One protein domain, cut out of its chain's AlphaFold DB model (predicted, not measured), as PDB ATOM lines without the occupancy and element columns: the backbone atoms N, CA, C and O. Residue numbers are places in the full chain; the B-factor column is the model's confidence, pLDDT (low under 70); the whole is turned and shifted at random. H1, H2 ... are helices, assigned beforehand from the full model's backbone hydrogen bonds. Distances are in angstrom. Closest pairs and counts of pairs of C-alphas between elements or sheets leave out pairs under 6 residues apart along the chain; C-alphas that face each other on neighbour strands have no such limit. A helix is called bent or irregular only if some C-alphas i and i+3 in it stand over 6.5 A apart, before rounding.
ATOM      1  N   LYS A   4      49.516  -3.538 101.442       96.38
ATOM      2  CA  LYS A   4      48.364  -4.319 100.971       96.38
ATOM      3  C   LYS A   4      47.077  -3.530 101.182       96.38
ATOM      4  O   LYS A   4      46.298  -3.403 100.244       96.38
ATOM      5  N   ALA A   5      46.906  -2.925 102.358       96.56
ATOM      6  CA  ALA A   5      45.746  -2.080 102.642       96.56
ATOM      7  C   ALA A   5      45.653  -0.872 101.690       96.56
ATOM      8  O   ALA A   5      44.568  -0.564 101.198       96.56
ATOM      9  N   ILE A   6      46.783  -0.220 101.379       95.81
ATOM     10  CA  ILE A   6      46.826   0.881 100.402       95.81
ATOM     11  C   ILE A   6      46.411   0.384  99.015       95.81
ATOM     12  O   ILE A   6      45.550   0.997  98.386       95.81
ATOM     13  N   LYS A   7      46.981  -0.737  98.552       96.31
ATOM     14  CA  LYS A   7      46.631  -1.332  97.257       96.31
ATOM     15  C   LYS A   7      45.131  -1.630  97.174       96.31
ATOM     16  O   LYS A   7      44.484  -1.177  96.235       96.31
ATOM     17  N   SER A   8      44.573  -2.304  98.180       97.50
ATOM     18  CA  SER A   8      43.144  -2.625  98.225       97.50
ATOM     19  C   SER A   8      42.260  -1.376  98.248       97.50
ATOM     20  O   SER A   8      41.242  -1.345  97.562       97.50
ATOM     21  N   ALA A   9      42.646  -0.324  98.979       97.12
ATOM     22  CA  ALA A   9      41.900   0.934  98.999       97.12
ATOM     23  C   ALA A   9      41.913   1.643  97.633       97.12
ATOM     24  O   ALA A   9      40.878   2.135  97.186       97.12
ATOM     25  N   VAL A  10      43.060   1.663  96.945       97.00
ATOM     26  CA  VAL A  10      43.184   2.245  95.597       97.00
ATOM     27  C   VAL A  10      42.383   1.444  94.569       97.00
ATOM     28  O   VAL A  10      41.698   2.035  93.738       97.00
ATOM     29  N   GLU A  11      42.428   0.113  94.624       97.50
ATOM     30  CA  GLU A  11      41.635  -0.755  93.743       97.50
ATOM     31  C   GLU A  11      40.131  -0.574  93.980       97.50
ATOM     32  O   GLU A  11      39.373  -0.423  93.021       97.50
ATOM     33  N   ALA A  12      39.696  -0.509  95.241       96.69
ATOM     34  CA  ALA A  12      38.304  -0.231  95.584       96.69
ATOM     35  C   ALA A  12      37.847   1.137  95.054       96.69
ATOM     36  O   ALA A  12      36.764   1.237  94.483       96.69
ATOM     37  N   ALA A  13      38.689   2.170  95.182       96.75
ATOM     38  CA  ALA A  13      38.395   3.501  94.665       96.75
ATOM     39  C   ALA A  13      38.265   3.518  93.131       96.75
ATOM     40  O   ALA A  13      37.319   4.103  92.611       96.75
ATOM     41  N   LYS A  14      39.162   2.838  92.402       95.81
ATOM     42  CA  LYS A  14      39.094   2.722  90.931       95.81
ATOM     43  C   LYS A  14      37.854   1.968  90.448       95.81
ATOM     44  O   LYS A  14      37.302   2.300  89.407       95.81
ATOM     45  N   ASN A  15      37.425   0.956  91.200       96.62
ATOM     46  CA  ASN A  15      36.277   0.120  90.852       96.62
ATOM     47  C   ASN A  15      34.928   0.725  91.276       96.62
ATOM     48  O   ASN A  15      33.881   0.144  90.978       96.62
ATOM     49  N   ALA A  16      34.921   1.861  91.979       95.69
ATOM     50  CA  ALA A  16      33.696   2.519  92.405       95.69
ATOM     51  C   ALA A  16      32.903   3.032  91.189       95.69
ATOM     52  O   ALA A  16      33.385   3.846  90.409       95.69
ATOM     53  N   LYS A  17      31.652   2.579  91.044       94.12
ATOM     54  CA  LYS A  17      30.747   2.956  89.935       94.12
ATOM     55  C   LYS A  17      29.636   3.921  90.354       94.12
ATOM     56  O   LYS A  17      28.608   4.013  89.699       94.12
ATOM     57  N   ASN A  18      29.810   4.609  91.479       91.81
ATOM     58  CA  ASN A  18      28.788   5.496  92.043       91.81
ATOM     59  C   ASN A  18      28.838   6.931  91.486       91.81
ATOM     60  O   ASN A  18      28.084   7.774  91.964       91.81
ATOM     61  N   GLY A  19      29.738   7.210  90.534       87.88
ATOM     62  CA  GLY A  19      29.894   8.525  89.905       87.88
ATOM     63  C   GLY A  19      30.469   9.611  90.820       87.88
ATOM     64  O   GLY A  19      30.355  10.788  90.497       87.88
ATOM     65  N   LYS A  20      31.055   9.257  91.975       92.56
ATOM     66  CA  LYS A  20      31.564  10.224  92.963       92.56
ATOM     67  C   LYS A  20      33.092  10.195  93.057       92.56
ATOM     68  O   LYS A  20      33.672   9.106  92.988       92.56
ATOM     69  N   PRO A  21      33.754  11.341  93.306       95.06
ATOM     70  CA  PRO A  21      35.173  11.349  93.645       95.06
ATOM     71  C   PRO A  21      35.423  10.550  94.931       95.06
ATOM     72  O   PRO A  21      34.594  10.535  95.844       95.06
ATOM     73  N   GLN A  22      36.569   9.874  94.999       95.75
ATOM     74  CA  GLN A  22      36.943   9.014  96.122       95.75
ATOM     75  C   GLN A  22      38.029   9.683  96.972       95.75
ATOM     76  O   GLN A  22      39.046  10.126  96.442       95.75
ATOM     77  N   LEU A  23      37.835   9.722  98.292       96.50
ATOM     78  CA  LEU A  23      38.825  10.216  99.255       96.50
ATOM     79  C   LEU A  23      39.406   9.043 100.052       96.50
ATOM     80  O   LEU A  23      38.680   8.360 100.772       96.50
ATOM     81  N   ILE A  24      40.723   8.837  99.968       95.75
ATOM     82  CA  ILE A  24      41.440   7.827 100.758       95.75
ATOM     83  C   ILE A  24      42.154   8.522 101.923       95.75
ATOM     84  O   ILE A  24      43.086   9.297 101.717       95.75
ATOM     85  N   ILE A  25      41.749   8.218 103.159       96.19
ATOM     86  CA  ILE A  25      42.383   8.761 104.370       96.19
ATOM     87  C   ILE A  25      43.523   7.835 104.807       96.19
ATOM     88  O   ILE A  25      43.319   6.856 105.529       96.19
ATOM     89  N   ALA A  26      44.744   8.153 104.381       93.88
ATOM     90  CA  ALA A  26      45.943   7.425 104.781       93.88
ATOM     91  C   ALA A  26      46.450   7.900 106.156       93.88
ATOM     92  O   ALA A  26      47.080   8.951 106.275       93.88
ATOM     93  N   LYS A  27      46.214   7.106 107.207       94.94
ATOM     94  CA  LYS A  27      46.778   7.364 108.544       94.94
ATOM     95  C   LYS A  27      48.253   6.945 108.577       94.94
ATOM     96  O   LYS A  27      48.570   5.753 108.525       94.94
ATOM     97  N   THR A  28      49.147   7.926 108.639       94.75
ATOM     98  CA  THR A  28      50.606   7.738 108.654       94.75
ATOM     99  C   THR A  28      51.214   8.287 109.943       94.75
ATOM    100  O   THR A  28      50.570   9.051 110.659       94.75
ATOM    101  N   VAL A  29      52.449   7.882 110.247       94.75
ATOM    102  CA  VAL A  29      53.251   8.472 111.325       94.75
ATOM    103  C   VAL A  29      54.341   9.333 110.687       94.75
ATOM    104  O   VAL A  29      55.142   8.834 109.893       94.75
ATOM    105  N   ILE A  30      54.355  10.631 110.996       93.88
ATOM    106  CA  ILE A  30      55.358  11.565 110.468       93.88
ATOM    107  C   ILE A  30      56.753  11.192 110.983       93.88
ATOM    108  O   ILE A  30      56.902  10.827 112.147       93.88
ATOM    109  N   GLY A  31      57.771  11.247 110.120       92.25
ATOM    110  CA  GLY A  31      59.149  10.909 110.498       92.25
ATOM    111  C   GLY A  31      59.338   9.475 111.013       92.25
ATOM    112  O   GLY A  31      60.272   9.236 111.774       92.25
ATOM    113  N   LYS A  32      58.446   8.537 110.656       92.81
ATOM    114  CA  LYS A  32      58.495   7.146 111.128       92.81
ATOM    115  C   LYS A  32      59.873   6.522 110.926       92.81
ATOM    116  O   LYS A  32      60.366   6.507 109.807       92.81
ATOM    117  N   GLY A  33      60.419   5.920 111.974       91.88
ATOM    118  CA  GLY A  33      61.718   5.259 111.999       91.88
ATOM    119  C   GLY A  33      62.873   6.179 112.378       91.88
ATOM    120  O   GLY A  33      63.987   5.689 112.503       91.88
ATOM    121  N   ILE A  34      62.637   7.477 112.596       93.19
ATOM    122  CA  ILE A  34      63.674   8.426 113.014       93.19
ATOM    123  C   ILE A  34      63.562   8.660 114.531       93.19
ATOM    124  O   ILE A  34      62.587   9.277 114.985       93.19
ATOM    125  N   PRO A  35      64.533   8.196 115.342       91.38
ATOM    126  CA  PRO A  35      64.469   8.315 116.799       91.38
ATOM    127  C   PRO A  35      64.310   9.765 117.272       91.38
ATOM    128  O   PRO A  35      64.956  10.672 116.764       91.38
ATOM    129  N   GLY A  36      63.427  10.011 118.243       89.94
ATOM    130  CA  GLY A  36      63.192  11.357 118.789       89.94
ATOM    131  C   GLY A  36      62.511  12.359 117.836       89.94
ATOM    132  O   GLY A  36      62.252  13.491 118.250       89.94
ATOM    133  N   ILE A  37      62.204  11.956 116.595       92.88
ATOM    134  CA  ILE A  37      61.458  12.744 115.601       92.88
ATOM    135  C   ILE A  37      60.118  12.089 115.258       92.88
ATOM    136  O   ILE A  37      59.141  12.814 115.051       92.88
ATOM    137  N   GLU A  38      60.056  10.756 115.210       94.06
ATOM    138  CA  GLU A  38      58.837  10.008 114.897       94.06
ATOM    139  C   GLU A  38      57.621  10.523 115.684       94.06
ATOM    140  O   GLU A  38      57.647  10.648 116.907       94.06
ATOM    141  N   GLY A  39      56.540  10.832 114.965       94.31
ATOM    142  CA  GLY A  39      55.281  11.287 115.555       94.31
ATOM    143  C   GLY A  39      55.306  12.713 116.111       94.31
ATOM    144  O   GLY A  39      54.315  13.139 116.699       94.31
ATOM    145  N   THR A  40      56.393  13.468 115.927       93.81
ATOM    146  CA  THR A  40      56.538  14.838 116.447       93.81
ATOM    147  C   THR A  40      56.496  15.894 115.343       93.81
ATOM    148  O   THR A  40      56.708  15.612 114.161       93.81
ATOM    149  N   THR A  41      56.290  17.154 115.734       93.44
ATOM    150  CA  THR A  41      56.325  18.310 114.823       93.44
ATOM    151  C   THR A  41      57.690  18.519 114.164       93.44
ATOM    152  O   THR A  41      57.749  19.083 113.075       93.44
ATOM    153  N   LYS A  42      58.780  18.010 114.754       91.62
ATOM    154  CA  LYS A  42      60.137  18.118 114.190       91.62
ATOM    155  C   LYS A  42      60.254  17.451 112.820       91.62
ATOM    156  O   LYS A  42      60.989  17.928 111.959       91.62
ATOM    157  N   GLY A  43      59.466  16.397 112.582       90.38
ATOM    158  CA  GLY A  43      59.416  15.703 111.296       90.38
ATOM    159  C   GLY A  43      58.852  16.548 110.147       90.38
ATOM    160  O   GLY A  43      58.973  16.138 108.999       90.38
ATOM    161  N   HIS A  44      58.247  17.709 110.433       92.06
ATOM    162  CA  HIS A  44      57.673  18.592 109.418       92.06
ATOM    163  C   HIS A  44      58.722  19.439 108.685       92.06
ATOM    164  O   HIS A  44      58.629  19.578 107.468       92.06
ATOM    165  N   GLY A  45      59.706  20.003 109.398       87.00
ATOM    166  CA  GLY A  45      60.587  21.030 108.821       87.00
ATOM    167  C   GLY A  45      62.029  21.071 109.326       87.00
ATOM    168  O   GLY A  45      62.835  21.778 108.733       87.00
ATOM    169  N   GLU A  46      62.388  20.321 110.376       80.94
ATOM    170  CA  GLU A  46      63.742  20.387 110.962       80.94
ATOM    171  C   GLU A  46      64.706  19.329 110.393       80.94
ATOM    172  O   GLU A  46      65.916  19.429 110.585       80.94
ATOM    173  N   GLY A  47      64.192  18.366 109.619       70.31
ATOM    174  CA  GLY A  47      64.981  17.322 108.959       70.31
ATOM    175  C   GLY A  47      65.618  16.307 109.926       70.31
ATOM    176  O   GLY A  47      65.980  16.610 111.056       70.31
ATOM    177  N   GLY A  48      65.769  15.059 109.476       80.81
ATOM    178  CA  GLY A  48      66.349  13.960 110.269       80.81
ATOM    179  C   GLY A  48      67.826  13.674 109.991       80.81
ATOM    180  O   GLY A  48      68.331  12.645 110.421       80.81
ATOM    181  N   ALA A  49      68.527  14.543 109.254       84.50
ATOM    182  CA  ALA A  49      69.842  14.232 108.679       84.50
ATOM    183  C   ALA A  49      70.922  13.878 109.719       84.50
ATOM    184  O   ALA A  49      71.794  13.063 109.447       84.50
ATOM    185  N   ARG A  50      70.861  14.459 110.925       87.62
ATOM    186  CA  ARG A  50      71.803  14.141 112.018       87.62
ATOM    187  C   ARG A  50      71.557  12.780 112.667       87.62
ATOM    188  O   ARG A  50      72.425  12.322 113.392       87.62
ATOM    189  N   LEU A  51      70.389  12.191 112.423       90.38
ATOM    190  CA  LEU A  51      69.933  10.914 112.971       90.38
ATOM    191  C   LEU A  51      69.885   9.834 111.879       90.38
ATOM    192  O   LEU A  51      69.107   8.882 111.953       90.38
ATOM    193  N   GLN A  52      70.626  10.054 110.787       89.25
ATOM    194  CA  GLN A  52      70.565   9.220 109.595       89.25
ATOM    195  C   GLN A  52      71.029   7.792 109.890       89.25
ATOM    196  O   GLN A  52      70.392   6.856 109.422       89.25
ATOM    197  N   GLU A  53      72.099   7.613 110.668       90.62
ATOM    198  CA  GLU A  53      72.636   6.286 110.989       90.62
ATOM    199  C   GLU A  53      71.652   5.474 111.836       90.62
ATOM    200  O   GLU A  53      71.376   4.314 111.525       90.62
ATOM    201  N   GLU A  54      71.045   6.091 112.852       91.88
ATOM    202  CA  GLU A  54      70.057   5.422 113.696       91.88
ATOM    203  C   GLU A  54      68.759   5.129 112.933       91.88
ATOM    204  O   GLU A  54      68.157   4.070 113.109       91.88
ATOM    205  N   ALA A  55      68.331   6.038 112.051       91.75
ATOM    206  CA  ALA A  55      67.170   5.812 111.197       91.75
ATOM    207  C   ALA A  55      67.416   4.697 110.167       91.75
ATOM    208  O   ALA A  55      66.553   3.845 109.964       91.75
ATOM    209  N   HIS A  56      68.603   4.658 109.556       92.56
ATOM    210  CA  HIS A  56      69.010   3.605 108.624       92.56
ATOM    211  C   HIS A  56      68.983   2.224 109.280       92.56
ATOM    212  O   HIS A  56      68.460   1.285 108.680       92.56
ATOM    213  N   ALA A  57      69.473   2.110 110.519       91.69
ATOM    214  CA  ALA A  57      69.426   0.861 111.273       91.69
ATOM    215  C   ALA A  57      67.984   0.352 111.462       91.69
ATOM    216  O   ALA A  57      67.731  -0.840 111.302       91.69
ATOM    217  N   ASN A  58      67.020   1.250 111.704       92.75
ATOM    218  CA  ASN A  58      65.597   0.900 111.824       92.75
ATOM    219  C   ASN A  58      64.950   0.434 110.506       92.75
ATOM    220  O   ASN A  58      63.850  -0.124 110.529       92.75
ATOM    221  N   TRP A  59      65.591   0.688 109.364       91.62
ATOM    222  CA  TRP A  59      65.124   0.300 108.028       91.62
ATOM    223  C   TRP A  59      66.029  -0.732 107.354       91.62
ATOM    224  O   TRP A  59      65.858  -0.991 106.165       91.62
ATOM    225  N   GLU A  60      66.990  -1.288 108.097       91.44
ATOM    226  CA  GLU A  60      67.943  -2.287 107.601       91.44
ATOM    227  C   GLU A  60      68.769  -1.786 106.398       91.44
ATOM    228  O   GLU A  60      69.210  -2.558 105.547       91.44
ATOM    229  N   ILE A  61      69.007  -0.472 106.326       92.56
ATOM    230  CA  ILE A  61      69.914   0.121 105.340       92.56
ATOM    231  C   ILE A  61      71.359  -0.102 105.816       92.56
ATOM    232  O   ILE A  61      71.645   0.152 106.990       92.56
ATOM    233  N   PRO A  62      72.291  -0.535 104.940       92.31
ATOM    234  CA  PRO A  62      73.681  -0.748 105.327       92.31
ATOM    235  C   PRO A  62      74.328   0.497 105.953       92.31
ATOM    236  O   PRO A  62      74.105   1.634 105.524       92.31
ATOM    237  N   ALA A  63      75.142   0.272 106.985       91.19
ATOM    238  CA  ALA A  63      75.830   1.339 107.702       91.19
ATOM    239  C   ALA A  63      76.825   2.087 106.797       91.19
ATOM    240  O   ALA A  63      77.456   1.494 105.925       91.19
ATOM    241  N   GLY A  64      76.984   3.393 107.028       89.44
ATOM    242  CA  GLY A  64      77.902   4.252 106.269       89.44
ATOM    243  C   GLY A  64      77.406   4.668 104.881       89.44
ATOM    244  O   GLY A  64      78.000   5.551 104.263       89.44
ATOM    245  N   GLU A  65      76.301   4.099 104.402       88.25
ATOM    246  CA  GLU A  65      75.752   4.435 103.096       88.25
ATOM    247  C   GLU A  65      74.981   5.762 103.086       88.25
ATOM    248  O   GLU A  65      74.201   6.084 103.989       88.25
ATOM    249  N   ARG A  66      75.123   6.514 101.989       86.56
ATOM    250  CA  ARG A  66      74.312   7.700 101.680       86.56
ATOM    251  C   ARG A  66      73.696   7.524 100.300       86.56
ATOM    252  O   ARG A  66      74.403   7.189  99.358       86.56
ATOM    253  N   TYR A  67      72.392   7.776 100.178       90.00
ATOM    254  CA  TYR A  67      71.634   7.560  98.933       90.00
ATOM    255  C   TYR A  67      71.634   6.098  98.441       90.00
ATOM    256  O   TYR A  67      71.571   5.840  97.238       90.00
ATOM    257  N   TYR A  68      71.690   5.137  99.370       92.75
ATOM    258  CA  TYR A  68      71.613   3.710  99.055       92.75
ATOM    259  C   TYR A  68      70.282   3.338  98.404       92.75
ATOM    260  O   TYR A  68      69.212   3.730  98.869       92.75
ATOM    261  N   VAL A  69      70.359   2.520  97.357       95.06
ATOM    262  CA  VAL A  69      69.206   1.878  96.723       95.06
ATOM    263  C   VAL A  69      69.608   0.440  96.433       95.06
ATOM    264  O   VAL A  69      70.547   0.219  95.663       95.06
TER     265      VAL A  69
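What this domain is: This is residues 4 to 69 of the 351 residues of a protein of Bacteroides ovatus (UniProt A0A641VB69). With little regular structure, the printed part is drawn out lengthwise: helix H1 at one end, a turn sticking out at residues 15 to 20, then a strip folding back past H1 to a loop-rich head holding H2 and H3. The 66 printed residues have three named helices, H1, H2, H3 in order, and no named strand; the class is all helix, with 25 residues in named elements. The whole is extended, radius of gyration of the C-alphas 17.1 A, spanning 50 by 27 by 16 A.

How they stand to each other: H1, residues 4 to 14, H2, residues 42 to 45, and H3, residues 49 to 58, are apart from one another. Every O i to N i+4 pair of H1 is within hydrogen-bond range, 4 of 6 in H3; H2 is too short for such a pair.

Where its parts are: H1 begins at C-alpha 4 (48.364, -4.319, 100.971) and is 15.4 A long. H2 is neither bent nor irregular, but only just: C-alphas 42 and 45 are 6.1 A apart. H3, 14.3 A long, ends at C-alpha 58 (65.597, 0.900, 111.824); it is irregular, C-alphas 50 and 53 being 8.0 A apart.

The domain as a whole: The C-alphas farthest apart, of Asn 18 and Gly 64, are 51.1 A apart. The link H1 to H2 is long, 27 residues; H2 to H3 is tight. The printed part has no cut, and no printed residue is under 70 in pLDDT.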